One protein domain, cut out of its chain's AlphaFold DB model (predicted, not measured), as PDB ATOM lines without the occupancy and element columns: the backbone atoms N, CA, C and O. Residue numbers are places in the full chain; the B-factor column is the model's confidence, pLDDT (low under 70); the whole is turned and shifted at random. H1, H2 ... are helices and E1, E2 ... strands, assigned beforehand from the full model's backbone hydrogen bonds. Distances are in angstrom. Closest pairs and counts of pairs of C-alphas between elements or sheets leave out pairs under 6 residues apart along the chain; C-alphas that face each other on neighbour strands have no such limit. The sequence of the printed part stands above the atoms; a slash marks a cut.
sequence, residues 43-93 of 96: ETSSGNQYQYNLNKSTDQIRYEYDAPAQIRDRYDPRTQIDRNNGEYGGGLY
ATOM      1  N   GLU A  43      -8.343  44.992 -36.070       93.12
ATOM      2  CA  GLU A  43      -7.161  44.263 -35.620       93.12
ATOM      3  C   GLU A  43      -7.557  42.920 -35.000       93.12
ATOM      4  O   GLU A  43      -8.489  42.831 -34.196       93.12
ATOM      5  N   THR A  44      -6.843  41.874 -35.398       92.12
ATOM      6  CA  THR A  44      -6.990  40.513 -34.865       92.12
ATOM      7  C   THR A  44      -5.992  40.248 -33.747       92.12
ATOM      8  O   THR A  44      -4.985  40.940 -33.605       92.12
ATOM      9  N   SER A  45      -6.225  39.194 -32.972       92.06
ATOM     10  CA  SER A  45      -5.328  38.754 -31.901       92.06
ATOM     11  C   SER A  45      -3.921  38.381 -32.388       92.06
ATOM     12  O   SER A  45      -2.959  38.493 -31.626       92.06
ATOM     13  N   SER A  46      -3.788  37.997 -33.661       89.25
ATOM     14  CA  SER A  46      -2.513  37.741 -34.339       89.25
ATOM     15  C   SER A  46      -1.714  39.017 -34.654       89.25
ATOM     16  O   SER A  46      -0.580  38.918 -35.117       89.25
ATOM     17  N   GLY A  47      -2.291  40.205 -34.429       90.62
ATOM     18  CA  GLY A  47      -1.712  41.502 -34.789       90.62
ATOM     19  C   GLY A  47      -1.944  41.905 -36.249       90.62
ATOM     20  O   GLY A  47      -1.443  42.939 -36.680       90.62
ATOM     21  N   ASN A  48      -2.705  41.114 -37.015       92.25
ATOM     22  CA  ASN A  48      -3.043  41.450 -38.394       92.25
ATOM     23  C   ASN A  48      -4.132  42.521 -38.419       92.25
ATOM     24  O   ASN A  48      -5.143  42.389 -37.718       92.25
ATOM     25  N   GLN A  49      -3.952  43.531 -39.267       93.88
ATOM     26  CA  GLN A  49      -4.923  44.600 -39.470       93.88
ATOM     27  C   GLN A  49      -5.676  44.410 -40.784       93.88
ATOM     28  O   GLN A  49      -5.090  44.158 -41.835       93.88
ATOM     29  N   TYR A  50      -6.988  44.586 -40.732       94.19
ATOM     30  CA  TYR A  50      -7.895  44.427 -41.859       94.19
ATOM     31  C   TYR A  50      -8.670  45.709 -42.116       94.19
ATOM     32  O   TYR A  50      -9.062  46.422 -41.191       94.19
ATOM     33  N   GLN A  51      -8.953  45.968 -43.386       93.88
ATOM     34  CA  GLN A  51      -9.780  47.088 -43.817       93.88
ATOM     35  C   GLN A  51     -11.242  46.950 -43.356       93.88
ATOM     36  O   GLN A  51     -11.913  47.952 -43.124       93.88
ATOM     37  N   TYR A  52     -11.732  45.715 -43.202       94.62
ATOM     38  CA  TYR A  52     -13.125  45.412 -42.878       94.62
ATOM     39  C   TYR A  52     -13.244  44.411 -41.728       94.62
ATOM     40  O   TYR A  52     -12.576  43.373 -41.725       94.62
ATOM     41  N   ASN A  53     -14.161  44.674 -40.790       94.69
ATOM     42  CA  ASN A  53     -14.557  43.707 -39.772       94.69
ATOM     43  C   ASN A  53     -15.741  42.869 -40.273       94.69
ATOM     44  O   ASN A  53     -16.894  43.280 -40.163       94.69
ATOM     45  N   LEU A  54     -15.494  41.653 -40.755       94.31
ATOM     46  CA  LEU A  54     -16.549  40.790 -41.296       94.31
ATOM     47  C   LEU A  54     -17.484  40.210 -40.219       94.31
ATOM     48  O   LEU A  54     -18.405  39.474 -40.560       94.31
ATOM     49  N   ASN A  55     -17.316  40.558 -38.940       93.62
ATOM     50  CA  ASN A  55     -18.339  40.325 -37.917       93.62
ATOM     51  C   ASN A  55     -19.468  41.374 -37.963       93.62
ATOM     52  O   ASN A  55     -20.517  41.171 -37.351       93.62
ATOM     53  N   LYS A  56     -19.272  42.495 -38.672       93.31
ATOM     54  CA  LYS A  56     -20.274  43.549 -38.869       93.31
ATOM     55  C   LYS A  56     -20.929  43.405 -40.241       93.31
ATOM     56  O   LYS A  56     -20.246  43.368 -41.260       93.31
ATOM     57  N   SER A  57     -22.260  43.409 -40.289       91.44
ATOM     58  CA  SER A  57     -23.019  43.294 -41.546       91.44
ATOM     59  C   SER A  57     -22.709  44.414 -42.545       91.44
ATOM     60  O   SER A  57     -22.644  44.174 -43.746       91.44
ATOM     61  N   THR A  58     -22.487  45.637 -42.062       92.50
ATOM     62  CA  THR A  58     -22.159  46.787 -42.917       92.50
ATOM     63  C   THR A  58     -20.813  46.599 -43.617       92.50
ATOM     64  O   THR A  58     -20.695  46.844 -44.818       92.50
ATOM     65  N   ASP A  59     -19.817  46.096 -42.894       94.50
ATOM     66  CA  ASP A  59     -18.481  45.838 -43.432       94.50
ATOM     67  C   ASP A  59     -18.463  44.614 -44.350       94.50
ATOM     68  O   ASP A  59     -17.750  44.629 -45.348       94.50
ATOM     69  N   GLN A  60     -19.290  43.595 -44.084       94.69
ATOM     70  CA  GLN A  60     -19.490  42.475 -45.013       94.69
ATOM     71  C   GLN A  60     -19.957  42.973 -46.382       94.69
ATOM     72  O   GLN A  60     -19.357  42.632 -47.396       94.69
ATOM     73  N   ILE A  61     -20.977  43.837 -46.405       94.88
ATOM     74  CA  ILE A  61     -21.497  44.417 -47.647       94.88
ATOM     75  C   ILE A  61     -20.397  45.220 -48.348       94.88
ATOM     76  O   ILE A  61     -20.194  45.066 -49.546       94.88
ATOM     77  N   ARG A  62     -19.651  46.059 -47.618       94.56
ATOM     78  CA  ARG A  62     -18.540  46.838 -48.195       94.56
ATOM     79  C   ARG A  62     -17.472  45.928 -48.811       94.56
ATOM     80  O   ARG A  62     -17.062  46.160 -49.945       94.56
ATOM     81  N   TYR A  63     -17.085  44.872 -48.102       94.88
ATOM     82  CA  TYR A  63     -16.105  43.890 -48.558       94.88
ATOM     83  C   TYR A  63     -16.572  43.107 -49.794       94.88
ATOM     84  O   TYR A  63     -15.775  42.864 -50.700       94.88
ATOM     85  N   GLU A  64     -17.860  42.762 -49.893       95.88
ATOM     86  CA  GLU A  64     -18.431  42.086 -51.070       95.88
ATOM     87  C   GLU A  64     -18.232  42.881 -52.371       95.88
ATOM     88  O   GLU A  64     -18.058  42.282 -53.438       95.88
ATOM     89  N   TYR A  65     -18.203  44.215 -52.289       95.12
ATOM     90  CA  TYR A  65     -17.973  45.100 -53.435       95.12
ATOM     91  C   TYR A  65     -16.502  45.521 -53.623       95.12
ATOM     92  O   TYR A  65     -16.174  46.089 -54.668       95.12
ATOM     93  N   ASP A  66     -15.602  45.221 -52.678       95.88
ATOM     94  CA  ASP A  66     -14.161  45.503 -52.778       95.88
ATOM     95  C   ASP A  66     -13.396  44.288 -53.340       95.88
ATOM     96  O   ASP A  66     -12.830  43.457 -52.626       95.88
ATOM     97  N   ALA A  67     -13.390  44.166 -54.671       95.94
ATOM     98  CA  ALA A  67     -12.664  43.099 -55.360       95.94
ATOM     99  C   ALA A  67     -11.138  43.111 -55.099       95.94
ATOM    100  O   ALA A  67     -10.578  42.028 -54.908       95.94
ATOM    101  N   PRO A  68     -10.440  44.267 -55.080       93.94
ATOM    102  CA  PRO A  68      -9.035  44.326 -54.676       93.94
ATOM    103  C   PRO A  68      -8.764  43.702 -53.302       93.94
ATOM    104  O   PRO A  68      -7.855  42.877 -53.194       93.94
ATOM    105  N   ALA A  69      -9.569  44.029 -52.286       93.75
ATOM    106  CA  ALA A  69      -9.451  43.445 -50.949       93.75
ATOM    107  C   ALA A  69      -9.603  41.915 -50.976       93.75
ATOM    108  O   ALA A  69      -8.761  41.197 -50.440       93.75
ATOM    109  N   GLN A  70     -10.613  41.401 -51.686       95.19
ATOM    110  CA  GLN A  70     -10.833  39.955 -51.833       95.19
ATOM    111  C   GLN A  70      -9.679  39.233 -52.542       95.19
ATOM    112  O   GLN A  70      -9.407  38.062 -52.269       95.19
ATOM    113  N   ILE A  71      -9.024  39.899 -53.497       94.25
ATOM    114  CA  ILE A  71      -7.876  39.341 -54.213       94.25
ATOM    115  C   ILE A  71      -6.666  39.243 -53.282       94.25
ATOM    116  O   ILE A  71      -6.025  38.195 -53.292       94.25
ATOM    117  N   ARG A  72      -6.379  40.274 -52.471       91.94
ATOM    118  CA  ARG A  72      -5.290  40.230 -51.475       91.94
ATOM    119  C   ARG A  72      -5.487  39.059 -50.510       91.94
ATOM    120  O   ARG A  72      -4.645  38.166 -50.441       91.94
ATOM    121  N   ASP A  73      -6.664  38.982 -49.900       93.94
ATOM    122  CA  ASP A  73      -7.017  37.943 -48.924       93.94
ATOM    123  C   ASP A  73      -6.983  36.519 -49.495       93.94
ATOM    124  O   ASP A  73      -6.801  35.547 -48.765       93.94
ATOM    125  N   ARG A  74      -7.187  36.354 -50.809       93.25
ATOM    126  CA  ARG A  74      -7.139  35.031 -51.452       93.25
ATOM    127  C   ARG A  74      -5.735  34.438 -51.453       93.25
ATOM    128  O   ARG A  74      -5.603  33.214 -51.435       93.25
ATOM    129  N   TYR A  75      -4.717  35.283 -51.563       91.31
ATOM    130  CA  TYR A  75      -3.329  34.847 -51.682       91.31
ATOM    131  C   TYR A  75      -2.555  34.970 -50.371       91.31
ATOM    132  O   TYR A  75      -1.455  34.424 -50.283       91.31
ATOM    133  N   ASP A  76      -3.131  35.613 -49.353       91.69
ATOM    134  CA  ASP A  76      -2.508  35.744 -48.045       91.69
ATOM    135  C   ASP A  76      -2.925  34.609 -47.078       91.69
ATOM    136  O   ASP A  76      -4.105  34.458 -46.744       91.69
ATOM    137  N   PRO A  77      -1.979  33.785 -46.589       92.12
ATOM    138  CA  PRO A  77      -2.285  32.707 -45.654       92.12
ATOM    139  C   PRO A  77      -2.708  33.198 -44.259       92.12
ATOM    140  O   PRO A  77      -3.366  32.441 -43.538       92.12
ATOM    141  N   ARG A  78      -2.366  34.435 -43.866       92.31
ATOM    142  CA  ARG A  78      -2.720  35.031 -42.565       92.31
ATOM    143  C   ARG A  78      -4.234  35.096 -42.390       92.31
ATOM    144  O   ARG A  78      -4.743  34.712 -41.340       92.31
ATOM    145  N   THR A  79      -4.959  35.414 -43.464       91.88
ATOM    146  CA  THR A  79      -6.427  35.432 -43.467       91.88
ATOM    147  C   THR A  79      -7.029  34.077 -43.109       91.88
ATOM    148  O   THR A  79      -8.023  34.001 -42.386       91.88
ATOM    149  N   GLN A  80      -6.443  32.977 -43.586       93.25
ATOM    150  CA  GLN A  80      -6.933  31.640 -43.250       93.25
ATOM    151  C   GLN A  80      -6.623  31.269 -41.794       93.25
ATOM    152  O   GLN A  80      -7.433  30.597 -41.157       93.25
ATOM    153  N   ILE A  81      -5.470  31.693 -41.271       93.75
ATOM    154  CA  ILE A  81      -5.078  31.451 -39.877       93.75
ATOM    155  C   ILE A  81      -6.042  32.167 -38.926       93.75
ATOM    156  O   ILE A  81      -6.592  31.523 -38.035       93.75
ATOM    157  N   ASP A  82      -6.319  33.447 -39.164       94.19
ATOM    158  CA  ASP A  82      -7.227  34.231 -38.320       94.19
ATOM    159  C   ASP A  82      -8.657  33.676 -38.367       94.19
ATOM    160  O   ASP A  82      -9.291  33.489 -37.326       94.19
ATOM    161  N   ARG A  83      -9.136  33.262 -39.550       93.88
ATOM    162  CA  ARG A  83     -10.440  32.584 -39.681       93.88
ATOM    163  C   ARG A  83     -10.509  31.287 -38.885       93.88
ATOM    164  O   ARG A  83     -11.541  30.998 -38.284       93.88
ATOM    165  N   ASN A  84      -9.426  30.510 -38.856       95.25
ATOM    166  CA  ASN A  84      -9.364  29.293 -38.046       95.25
ATOM    167  C   ASN A  84      -9.419  29.600 -36.537       95.25
ATOM    168  O   ASN A  84      -9.872  28.751 -35.770       95.25
ATOM    169  N   ASN A  85      -9.022  30.809 -36.126       93.50
ATOM    170  CA  ASN A  85      -9.141  31.316 -34.757       93.50
ATOM    171  C   ASN A  85     -10.502  31.982 -34.468       93.50
ATOM    172  O   ASN A  85     -10.736  32.444 -33.353       93.50
ATOM    173  N   GLY A  86     -11.423  32.002 -35.440       94.50
ATOM    174  CA  GLY A  86     -12.735  32.642 -35.309       94.50
ATOM    175  C   GLY A  86     -12.709  34.159 -35.505       94.50
ATOM    176  O   GLY A  86     -13.676  34.831 -35.150       94.50
ATOM    177  N   GLU A  87     -11.631  34.695 -36.069       94.75
ATOM    178  CA  GLU A  87     -11.476  36.112 -36.376       94.75
ATOM    179  C   GLU A  87     -11.698  36.336 -37.874       94.75
ATOM    180  O   GLU A  87     -11.082  35.698 -38.729       94.75
ATOM    181  N   TYR A  88     -12.626  37.229 -38.212       95.00
ATOM    182  CA  TYR A  88     -13.088  37.409 -39.586       95.00
ATOM    183  C   TYR A  88     -12.786  38.827 -40.058       95.00
ATOM    184  O   TYR A  88     -13.600  39.737 -39.915       95.00
ATOM    185  N   GLY A  89     -11.594  39.002 -40.619       93.94
ATOM    186  CA  GLY A  89     -11.175  40.221 -41.299       93.94
ATOM    187  C   GLY A  89     -11.287  40.111 -42.821       93.94
ATOM    188  O   GLY A  89     -11.243  39.007 -43.378       93.94
ATOM    189  N   GLY A  90     -11.463  41.260 -43.476       94.25
ATOM    190  CA  GLY A  90     -11.461  41.398 -44.931       94.25
ATOM    191  C   GLY A  90     -10.545  42.531 -45.392       94.25
ATOM    192  O   GLY A  90     -10.536  43.604 -44.790       94.25
ATOM    193  N   GLY A  91      -9.789  42.308 -46.461       94.00
ATOM    194  CA  GLY A  91      -8.861  43.282 -47.024       94.00
ATOM    195  C   GLY A  91      -7.673  43.536 -46.113       94.00
ATOM    196  O   GLY A  91      -7.469  44.673 -45.692       94.00
ATOM    197  N   LEU A  92      -6.908  42.488 -45.823       93.19
ATOM    198  CA  LEU A  92      -5.692  42.544 -45.021       93.19
ATOM    199  C   LEU A  92      -4.759  43.664 -45.514       93.19
ATOM    200  O   LEU A  92      -4.564  43.828 -46.729       93.19
ATOM    201  N   TYR A  93      -4.240  44.461 -44.577       89.19
ATOM    202  CA  TYR A  93      -3.203  45.445 -44.860       89.19
ATOM    203  C   TYR A  93      -1.872  44.716 -45.044       89.19
ATOM    204  O   TYR A  93      -1.506  43.855 -44.243       89.19
TER     205      TYR A  93
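Overview. This is residues 43 to 93 of the 96 residues of an uncharacterized protein of Pseudomonas sp. WS 5011 (UniProt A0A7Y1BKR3). A small sheet of two short strands sits inside an arc of three short helices, which follow one another round it, each turned sharply from the one before. E2 is in the middle, with E1 beside it, and H1, H2 and H3 wrap round the pair; H1 and H3 make the two ends of the arc and stay apart. The printed part has 51 residues, with two named strands and three named helices in the order E1, H1, H2, H3, E2 along the chain, and its class is mixed, helices and strands. The sheet has the order E1 - E2 and is antiparallel. The whole is compact and rounded, with a radius of gyration of the C-alphas of 9.8 A and spans of 25 by 22 by 15 A.

Arrangement. Start with the sheet, made of E1, residues 49 to 53, and E2, residues 89 to 92. These strands are antiparallel neighbours, with 129 degrees between their N-to-C directions. Look at the C-alphas of Tyr 50 and Leu 92, which face each other at 4.3 A, and then at those of Asn 53 and Gly 89, which face each other at 5.1 A. Between these places, N 52 and O 90 are 2.9 A apart and N 90 and O 52 are 3.0 A apart, both within hydrogen-bond range. Now go outward to H2, residues 67 to 75, which has 11 pairs of C-alphas within 8 A of E2; the closest are those of Ala 69 and Gly 91, 4.0 A apart. H2 and E1 are only just apart, with their closest C-alphas at 8.0 A. H1, residues 57 to 65, has 6 pairs of C-alphas within 8 A of E1, and the closest, those of Tyr 52 and Asp 59, are 5.4 A apart. From H1 to E2 the closest C-alphas are those of Tyr 63 and Gly 90, at 6.4 A. H3, residues 77 to 84, has 5 pairs of C-alphas within 8 A of E2, the closest being those of Thr 79 and Gly 89, at 7.1 A. H1 and H2 only just touch, and only at the corner by their link, with 3 pairs of C-alphas within 8 A, the closest those of Tyr 63 and Ala 69 at 7.1 A; their lines are about perpendicular, at 90 degrees. H2 and H3 are close but not clearly touching, with the C-alphas of Asp 73 and Thr 79 closest at 6.0 A, and their lines are about perpendicular at 88 degrees. H3 is apart from H1 and from E1. In the backbones of H1 and H3 every O i to N i+4 pair is within hydrogen-bond range, and in H2 4 of 5 are.

Along the chain. Find C-alpha 49 at (-4.923, 44.600, -39.470); from there E1 runs through residues 49 to 53 over 9.7 A. Its partner E2, residues 89 to 92, covers 7.0 A and ends at C-alpha 92, at (-5.692, 42.544, -45.021). H1 begins at C-alpha 57, at (-23.019, 43.294, -41.546), and runs 13.0 A to Tyr 65. H2, residues 67 to 75, is also 13.0 A long, and H3, residues 77 to 84, is 10.9 A long.

Size, cuts and confidence. The C-alphas of Ser 45 and Tyr 65 are the two farthest apart, at 25.8 A. The first and last printed C-alphas, those of Glu 43 and Tyr 93, are 10.1 A apart. The printed part runs from 43 to 93 with no cut, and the four links between its named elements are tight. The mean pLDDT of the printed part of this model is 93.5, and no printed residue is under 70.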